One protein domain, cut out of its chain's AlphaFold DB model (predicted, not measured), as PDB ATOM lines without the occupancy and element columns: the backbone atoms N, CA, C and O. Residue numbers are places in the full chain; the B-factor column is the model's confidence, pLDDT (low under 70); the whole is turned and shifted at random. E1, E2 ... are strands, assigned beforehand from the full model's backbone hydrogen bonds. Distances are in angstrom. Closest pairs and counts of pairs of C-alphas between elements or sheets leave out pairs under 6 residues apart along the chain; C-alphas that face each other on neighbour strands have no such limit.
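Overview. This is residues 2 to 27 and 59 to 92 of the 139 residues of an uncharacterized protein of Callosobruchus maculatus (UniProt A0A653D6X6). Two long hairpins, E1 with E2 and E3 with E4, lie side by side as one twisted sheet with both faces bare, a rod spanning 51 by 16 by 15 A. The printed part has 60 residues, with no named helix and strands E1 to E4 along the chain; the antiparallel sheet's order is E1 E2 E4 E3, all strand. It is only just loose, close to extended: radius of gyration of the C-alphas 15.2 A.

Arrangement. E1, residues 3 to 11, and E2, residues 14 to 23, form an antiparallel hairpin; N 5 and O 20, 3.1 A apart, are within hydrogen-bond range. E2 is antiparallel to E4, residues 79 to 90, with N 19 and O 84 in range at 2.9 A. E4 and edge strand E3, residues 61 to 72, form a hairpin, with N 66 and O 85 in range at 2.9 A. E1 and E3 are apart.

Along the chain. E1 begins at C-alpha 3 (50.948, 122.027, 104.778) and measures 25.7 A, E2 29.5 A, E3 35.4 A and E4 36.4 A, ending at C-alpha 90 (39.701, 98.030, 122.751).

Size, cuts and confidence. Residues 28 to 58 are not printed; C-alphas 27 and 59 are 45.0 A apart. Link E1 to E2 is tight, E3 to E4 short. pLDDT is under 70 at residues 2 to 16, 20 to 27 and 76 to 77.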
ATOM      1  N   LEU A   2      51.528 121.913 100.031       41.75
ATOM      2  CA  LEU A   2      50.606 121.293 100.995       41.75
ATOM      3  C   LEU A   2      51.210 121.358 102.409       41.75
ATOM      4  O   LEU A   2      52.298 120.827 102.626       41.75
ATOM      5  N   THR A   3      50.541 122.007 103.362       49.75
ATOM      6  CA  THR A   3      50.948 122.027 104.778       49.75
ATOM      7  C   THR A   3      50.131 121.008 105.567       49.75
ATOM      8  O   THR A   3      48.926 121.178 105.736       49.75
ATOM      9  N   PHE A   4      50.785 119.941 106.032       48.34
ATOM     10  CA  PHE A   4      50.207 118.936 106.927       48.34
ATOM     11  C   PHE A   4      50.460 119.332 108.386       48.34
ATOM     12  O   PHE A   4      51.604 119.603 108.751       48.34
ATOM     13  N   PHE A   5      49.425 119.307 109.227       53.44
ATOM     14  CA  PHE A   5      49.561 119.443 110.678       53.44
ATOM     15  C   PHE A   5      48.821 118.280 111.352       53.44
ATOM     16  O   PHE A   5      47.604 118.156 111.248       53.44
ATOM     17  N   GLY A   6      49.561 117.389 112.013       49.75
ATOM     18  CA  GLY A   6      49.000 116.294 112.805       49.75
ATOM     19  C   GLY A   6      49.478 116.393 114.246       49.75
ATOM     20  O   GLY A   6      50.672 116.577 114.479       49.75
ATOM     21  N   HIS A   7      48.563 116.270 115.205       55.91
ATOM     22  CA  HIS A   7      48.896 116.155 116.624       55.91
ATOM     23  C   HIS A   7      48.270 114.861 117.150       55.91
ATOM     24  O   HIS A   7      47.059 114.662 117.051       55.91
ATOM     25  N   CYS A   8      49.106 113.953 117.649       46.66
ATOM     26  CA  CYS A   8      48.645 112.755 118.339       46.66
ATOM     27  C   CYS A   8      48.448 113.127 119.809       46.66
ATOM     28  O   CYS A   8      49.416 113.508 120.467       46.66
ATOM     29  N   ILE A   9      47.218 113.032 120.312       58.84
ATOM     30  CA  ILE A   9      46.924 113.222 121.732       58.84
ATOM     31  C   ILE A   9      46.787 111.828 122.334       58.84
ATOM     32  O   ILE A   9      45.913 111.053 121.951       58.84
ATOM     33  N   HIS A  10      47.686 111.493 123.255       48.22
ATOM     34  CA  HIS A  10      47.588 110.258 124.017       48.22
ATOM     35  C   HIS A  10      46.741 110.525 125.259       48.22
ATOM     36  O   HIS A  10      47.134 111.308 126.126       48.22
ATOM     37  N   ARG A  11      45.569 109.901 125.328       57.59
ATOM     38  CA  ARG A  11      44.781 109.781 126.553       57.59
ATOM     39  C   ARG A  11      45.006 108.363 127.081       57.59
ATOM     40  O   ARG A  11      45.202 107.444 126.296       57.59
ATOM     41  N   SER A  12      45.061 108.202 128.400       51.44
ATOM     42  CA  SER A  12      45.493 106.972 129.093       51.44
ATOM     43  C   SER A  12      44.852 105.684 128.569       51.44
ATOM     44  O   SER A  12      45.502 104.643 128.563       51.44
ATOM     45  N   ASP A  13      43.612 105.781 128.091       66.62
ATOM     46  CA  ASP A  13      42.769 104.633 127.756       66.62
ATOM     47  C   ASP A  13      42.338 104.620 126.274       66.62
ATOM     48  O   ASP A  13      41.640 103.705 125.836       66.62
ATOM     49  N   ASN A  14      42.744 105.626 125.483       66.69
ATOM     50  CA  ASN A  14      42.411 105.723 124.061       66.69
ATOM     51  C   ASN A  14      43.442 106.514 123.237       66.69
ATOM     52  O   ASN A  14      44.051 107.492 123.680       66.69
ATOM     53  N   MET A  15      43.627 106.093 121.983       66.19
ATOM     54  CA  MET A  15      44.471 106.819 121.035       66.19
ATOM     55  C   MET A  15      43.613 107.740 120.177       66.19
ATOM     56  O   MET A  15      42.837 107.258 119.352       66.19
ATOM     57  N   GLU A  16      43.806 109.054 120.324       64.62
ATOM     58  CA  GLU A  16      43.187 110.063 119.467       64.62
ATOM     59  C   GLU A  16      44.236 110.649 118.513       64.62
ATOM     60  O   GLU A  16      45.215 111.287 118.920       64.62
ATOM     61  N   LYS A  17      44.043 110.440 117.207       73.06
ATOM     62  CA  LYS A  17      44.866 111.079 116.173       73.06
ATOM     63  C   LYS A  17      44.030 112.092 115.408       73.06
ATOM     64  O   LYS A  17      43.116 111.711 114.680       73.06
ATOM     65  N   LEU A  18      44.394 113.365 115.544       70.19
ATOM     66  CA  LEU A  18      43.865 114.453 114.733       70.19
ATOM     67  C   LEU A  18      44.820 114.705 113.564       70.19
ATOM     68  O   LEU A  18      45.986 115.066 113.760       70.19
ATOM     69  N   VAL A  19      44.324 114.525 112.346       70.75
ATOM     70  CA  VAL A  19      45.032 114.898 111.118       70.75
ATOM     71  C   VAL A  19      44.286 116.050 110.472       70.75
ATOM     72  O   VAL A  19      43.108 115.908 110.153       70.75
ATOM     73  N   VAL A  20      44.973 117.173 110.271       65.88
ATOM     74  CA  VAL A  20      44.437 118.336 109.563       65.88
ATOM     75  C   VAL A  20      45.287 118.591 108.323       65.88
ATOM     76  O   VAL A  20      46.499 118.817 108.403       65.88
ATOM     77  N   GLN A  21      44.642 118.560 107.163       68.31
ATOM     78  CA  GLN A  21      45.244 118.891 105.877       68.31
ATOM     79  C   GLN A  21      44.447 120.028 105.249       68.31
ATOM     80  O   GLN A  21      43.231 119.927 105.137       68.31
ATOM     81  N   GLY A  22      45.104 121.105 104.825       63.41
ATOM     82  CA  GLY A  22      44.365 122.206 104.219       63.41
ATOM     83  C   GLY A  22      45.223 123.318 103.649       63.41
ATOM     84  O   GLY A  22      46.413 123.442 103.959       63.41
ATOM     85  N   HIS A  23      44.586 124.122 102.802       66.00
ATOM     86  CA  HIS A  23      45.154 125.334 102.231       66.00
ATOM     87  C   HIS A  23      44.595 126.545 102.980       66.00
ATOM     88  O   HIS A  23      43.401 126.835 102.913       66.00
ATOM     89  N   ALA A  24      45.463 127.249 103.708       58.72
ATOM     90  CA  ALA A  24      45.096 128.507 104.345       58.72
ATOM     91  C   ALA A  24      45.037 129.626 103.287       58.72
ATOM     92  O   ALA A  24      45.887 129.639 102.390       58.72
ATOM     93  N   PRO A  25      44.089 130.574 103.385       57.03
ATOM     94  CA  PRO A  25      43.962 131.657 102.414       57.03
ATOM     95  C   PRO A  25      45.284 132.427 102.274       57.03
ATOM     96  O   PRO A  25      45.959 132.747 103.261       57.03
ATOM     97  N   SER A  26      45.688 132.684 101.026       55.44
ATOM     98  CA  SER A  26      46.958 133.332 100.695       55.44
ATOM     99  C   SER A  26      46.914 134.811 101.083       55.44
ATOM    100  O   SER A  26      46.550 135.675 100.293       55.44
ATOM    101  N   GLY A  27      47.260 135.105 102.332       57.62
ATOM    102  CA  GLY A  27      47.196 136.463 102.862       57.62
ATOM    103  C   GLY A  27      47.631 136.532 104.314       57.62
ATOM    104  O   GLY A  27      46.847 136.890 105.189       57.62
ATOM    105  N   ASN A  59      40.902  94.270 114.167       84.19
ATOM    106  CA  ASN A  59      41.732  93.474 115.087       84.19
ATOM    107  C   ASN A  59      41.253  93.472 116.557       84.19
ATOM    108  O   ASN A  59      42.081  93.549 117.459       84.19
ATOM    109  N   GLY A  60      39.939  93.429 116.816       83.81
ATOM    110  CA  GLY A  60      39.399  93.505 118.187       83.81
ATOM    111  C   GLY A  60      39.498  94.900 118.818       83.81
ATOM    112  O   GLY A  60      39.356  95.066 120.026       83.81
ATOM    113  N   HIS A  61      39.757  95.924 118.003       84.69
ATOM    114  CA  HIS A  61      39.668  97.318 118.400       84.69
ATOM    115  C   HIS A  61      38.499  97.979 117.683       84.69
ATOM    116  O   HIS A  61      38.379  97.937 116.454       84.69
ATOM    117  N   LYS A  62      37.653  98.649 118.457       89.31
ATOM    118  CA  LYS A  62      36.636  99.549 117.939       89.31
ATOM    119  C   LYS A  62      37.319 100.838 117.493       89.31
ATOM    120  O   LYS A  62      37.789 101.626 118.311       89.31
ATOM    121  N   VAL A  63      37.361 101.049 116.184       89.81
ATOM    122  CA  VAL A  63      37.897 102.256 115.557       89.81
ATOM    123  C   VAL A  63      36.733 103.130 115.105       89.81
ATOM    124  O   VAL A  63      35.892 102.715 114.303       89.81
ATOM    125  N   VAL A  64      36.690 104.353 115.622       89.88
ATOM    126  CA  VAL A  64      35.741 105.394 115.226       89.88
ATOM    127  C   VAL A  64      36.500 106.435 114.419       89.88
ATOM    128  O   VAL A  64      37.473 107.010 114.902       89.88
ATOM    129  N   ILE A  65      36.072 106.663 113.182       91.75
ATOM    130  CA  ILE A  65      36.672 107.647 112.283       91.75
ATOM    131  C   ILE A  65      35.631 108.722 112.005       91.75
ATOM    132  O   ILE A  65      34.619 108.450 111.363       91.75
ATOM    133  N   ASN A  66      35.907 109.943 112.448       89.94
ATOM    134  CA  ASN A  66      35.116 111.118 112.112       89.94
ATOM    135  C   ASN A  66      35.908 111.946 111.107       89.94
ATOM    136  O   ASN A  66      36.956 112.504 111.438       89.94
ATOM    137  N   GLU A  67      35.419 112.000 109.875       89.19
ATOM    138  CA  GLU A  67      35.972 112.840 108.822       89.19
ATOM    139  C   GLU A  67      35.090 114.075 108.678       89.19
ATOM    140  O   GLU A  67      33.879 113.972 108.501       89.19
ATOM    141  N   THR A  68      35.685 115.255 108.788       87.25
ATOM    142  CA  THR A  68      34.997 116.527 108.612       87.25
ATOM    143  C   THR A  68      35.754 117.364 107.601       87.25
ATOM    144  O   THR A  68      36.940 117.652 107.763       87.25
ATOM    145  N   GLU A  69      35.060 117.756 106.547       88.06
ATOM    146  CA  GLU A  69      35.563 118.653 105.527       88.06
ATOM    147  C   GLU A  69      34.957 120.037 105.733       88.06
ATOM    148  O   GLU A  69      33.741 120.192 105.838       88.06
ATOM    149  N   TYR A  70      35.829 121.035 105.786       84.44
ATOM    150  CA  TYR A  70      35.472 122.441 105.782       84.44
ATOM    151  C   TYR A  70      35.890 123.014 104.438       84.44
ATOM    152  O   TYR A  70      37.053 122.872 104.060       84.44
ATOM    153  N   SER A  71      34.997 123.698 103.737       84.38
ATOM    154  CA  SER A  71      35.360 124.447 102.533       84.38
ATOM    155  C   SER A  71      34.667 125.800 102.490       84.38
ATOM    156  O   SER A  71      33.540 125.969 102.962       84.38
ATOM    157  N   LYS A  72      35.362 126.783 101.931       83.06
ATOM    158  CA  LYS A  72      34.816 128.095 101.621       83.06
ATOM    159  C   LYS A  72      35.446 128.589 100.339       83.06
ATOM    160  O   LYS A  72      36.671 128.678 100.256       83.06
ATOM    161  N   ASP A  73      34.606 128.933  99.380       80.25
ATOM    162  CA  ASP A  73      35.037 129.544  98.136       80.25
ATOM    163  C   ASP A  73      34.996 131.067  98.288       80.25
ATOM    164  O   ASP A  73      33.976 131.631  98.676       80.25
ATOM    165  N   ASP A  74      36.122 131.715  97.999       78.88
ATOM    166  CA  ASP A  74      36.272 133.171  97.970       78.88
ATOM    167  C   ASP A  74      36.811 133.580  96.588       78.88
ATOM    168  O   ASP A  74      37.522 132.806  95.935       78.88
ATOM    169  N   ASP A  75      36.557 134.822  96.164       75.19
ATOM    170  CA  ASP A  75      36.952 135.355  94.844       75.19
ATOM    171  C   ASP A  75      38.470 135.299  94.565       75.19
ATOM    172  O   ASP A  75      38.915 135.369  93.420       75.19
ATOM    173  N   LEU A  76      39.282 135.183  95.619       66.88
ATOM    174  CA  LEU A  76      40.750 135.181  95.572       66.88
ATOM    175  C   LEU A  76      41.364 133.773  95.658       66.88
ATOM    176  O   LEU A  76      42.587 133.639  95.719       66.88
ATOM    177  N   GLY A  77      40.532 132.731  95.650       64.94
ATOM    178  CA  GLY A  77      40.943 131.342  95.821       64.94
ATOM    179  C   GLY A  77      40.436 130.787  97.147       64.94
ATOM    180  O   GLY A  77      40.780 131.289  98.218       64.94
ATOM    181  N   GLY A  78      39.611 129.747  97.057       73.00
ATOM    182  CA  GLY A  78      38.966 129.120  98.204       73.00
ATOM    183  C   GLY A  78      39.934 128.496  99.214       73.00
ATOM    184  O   GLY A  78      41.105 128.212  98.939       73.00
ATOM    185  N   SER A  79      39.412 128.267 100.413       76.44
ATOM    186  CA  SER A  79      40.071 127.561 101.505       76.44
ATOM    187  C   SER A  79      39.366 126.237 101.773       76.44
ATOM    188  O   SER A  79      38.140 126.145 101.722       76.44
ATOM    189  N   PHE A  80      40.145 125.199 102.063       80.94
ATOM    190  CA  PHE A  80      39.607 123.901 102.451       80.94
ATOM    191  C   PHE A  80      40.455 123.269 103.550       80.94
ATOM    192  O   PHE A  80      41.685 123.383 103.543       80.94
ATOM    193  N   PHE A  81      39.790 122.586 104.478       80.88
ATOM    194  CA  PHE A  81      40.393 121.773 105.524       80.88
ATOM    195  C   PHE A  81      39.734 120.398 105.539       80.88
ATOM    196  O   PHE A  81      38.516 120.280 105.605       80.88
ATOM    197  N   HIS A  82      40.544 119.351 105.524       82.88
ATOM    198  CA  HIS A  82      40.120 117.984 105.777       82.88
ATOM    199  C   HIS A  82      40.641 117.579 107.147       82.88
ATOM    200  O   HIS A  82      41.853 117.530 107.384       82.88
ATOM    201  N   VAL A  83      39.705 117.343 108.057       84.12
ATOM    202  CA  VAL A  83      39.946 117.013 109.455       84.12
ATOM    203  C   VAL A  83      39.532 115.568 109.668       84.12
ATOM    204  O   VAL A  83      38.379 115.215 109.458       84.12
ATOM    205  N   ARG A  84      40.467 114.715 110.087       85.06
ATOM    206  CA  ARG A  84      40.166 113.333 110.476       85.06
ATOM    207  C   ARG A  84      40.508 113.131 111.935       85.06
ATOM    208  O   ARG A  84      41.664 113.306 112.322       85.06
ATOM    209  N   VAL A  85      39.504 112.750 112.715       86.88
ATOM    210  CA  VAL A  85      39.655 112.311 114.101       86.88
ATOM    211  C   VAL A  85      39.482 110.805 114.124       86.88
ATOM    212  O   VAL A  85      38.436 110.289 113.738       86.88
ATOM    213  N   ILE A  86      40.525 110.107 114.558       87.69
ATOM    214  CA  ILE A  86      40.506 108.658 114.735       87.69
ATOM    215  C   ILE A  86      40.576 108.389 116.233       87.69
ATOM    216  O   ILE A  86      41.586 108.734 116.846       87.69
ATOM    217  N   ASP A  87      39.522 107.790 116.787       85.88
ATOM    218  CA  ASP A  87      39.484 107.256 118.152       85.88
ATOM    219  C   ASP A  87      39.587 105.729 118.077       85.88
ATOM    220  O   ASP A  87      38.810 105.073 117.376       85.88
ATOM    221  N   VAL A  88      40.574 105.162 118.766       87.06
ATOM    222  CA  VAL A  88      40.798 103.713 118.830       87.06
ATOM    223  C   VAL A  88      40.602 103.256 120.264       87.06
ATOM    224  O   VAL A  88      41.329 103.695 121.158       87.06
ATOM    225  N   ARG A  89      39.653 102.338 120.463       85.25
ATOM    226  CA  ARG A  89      39.368 101.710 121.755       85.25
ATOM    227  C   ARG A  89      39.445 100.189 121.643       85.25
ATOM    228  O   ARG A  89      39.099  99.652 120.589       85.25
ATOM    229  N   PRO A  90      39.891  99.475 122.686       86.81
ATOM    230  CA  PRO A  90      39.701  98.030 122.751       86.81
ATOM    231  C   PRO A  90      38.204  97.693 122.690       86.81
ATOM    232  O   PRO A  90      37.363  98.460 123.161       86.81
ATOM    233  N   GLU A  91      37.862  96.585 122.044       81.38
ATOM    234  CA  GLU A  91      36.519  96.024 122.115       81.38
ATOM    235  C   GLU A  91      36.383  95.321 123.469       81.38
ATOM    236  O   GLU A  91      37.037  94.310 123.713       81.38
ATOM    237  N   ASP A  92      35.594  95.892 124.382       75.88
ATOM    238  CA  ASP A  92      35.297  95.222 125.646       75.88
ATOM    239  C   ASP A  92      34.596  93.893 125.325       75.88
ATOM    240  O   ASP A  92      33.513  93.884 124.730       75.88
TER     241      ASP A  92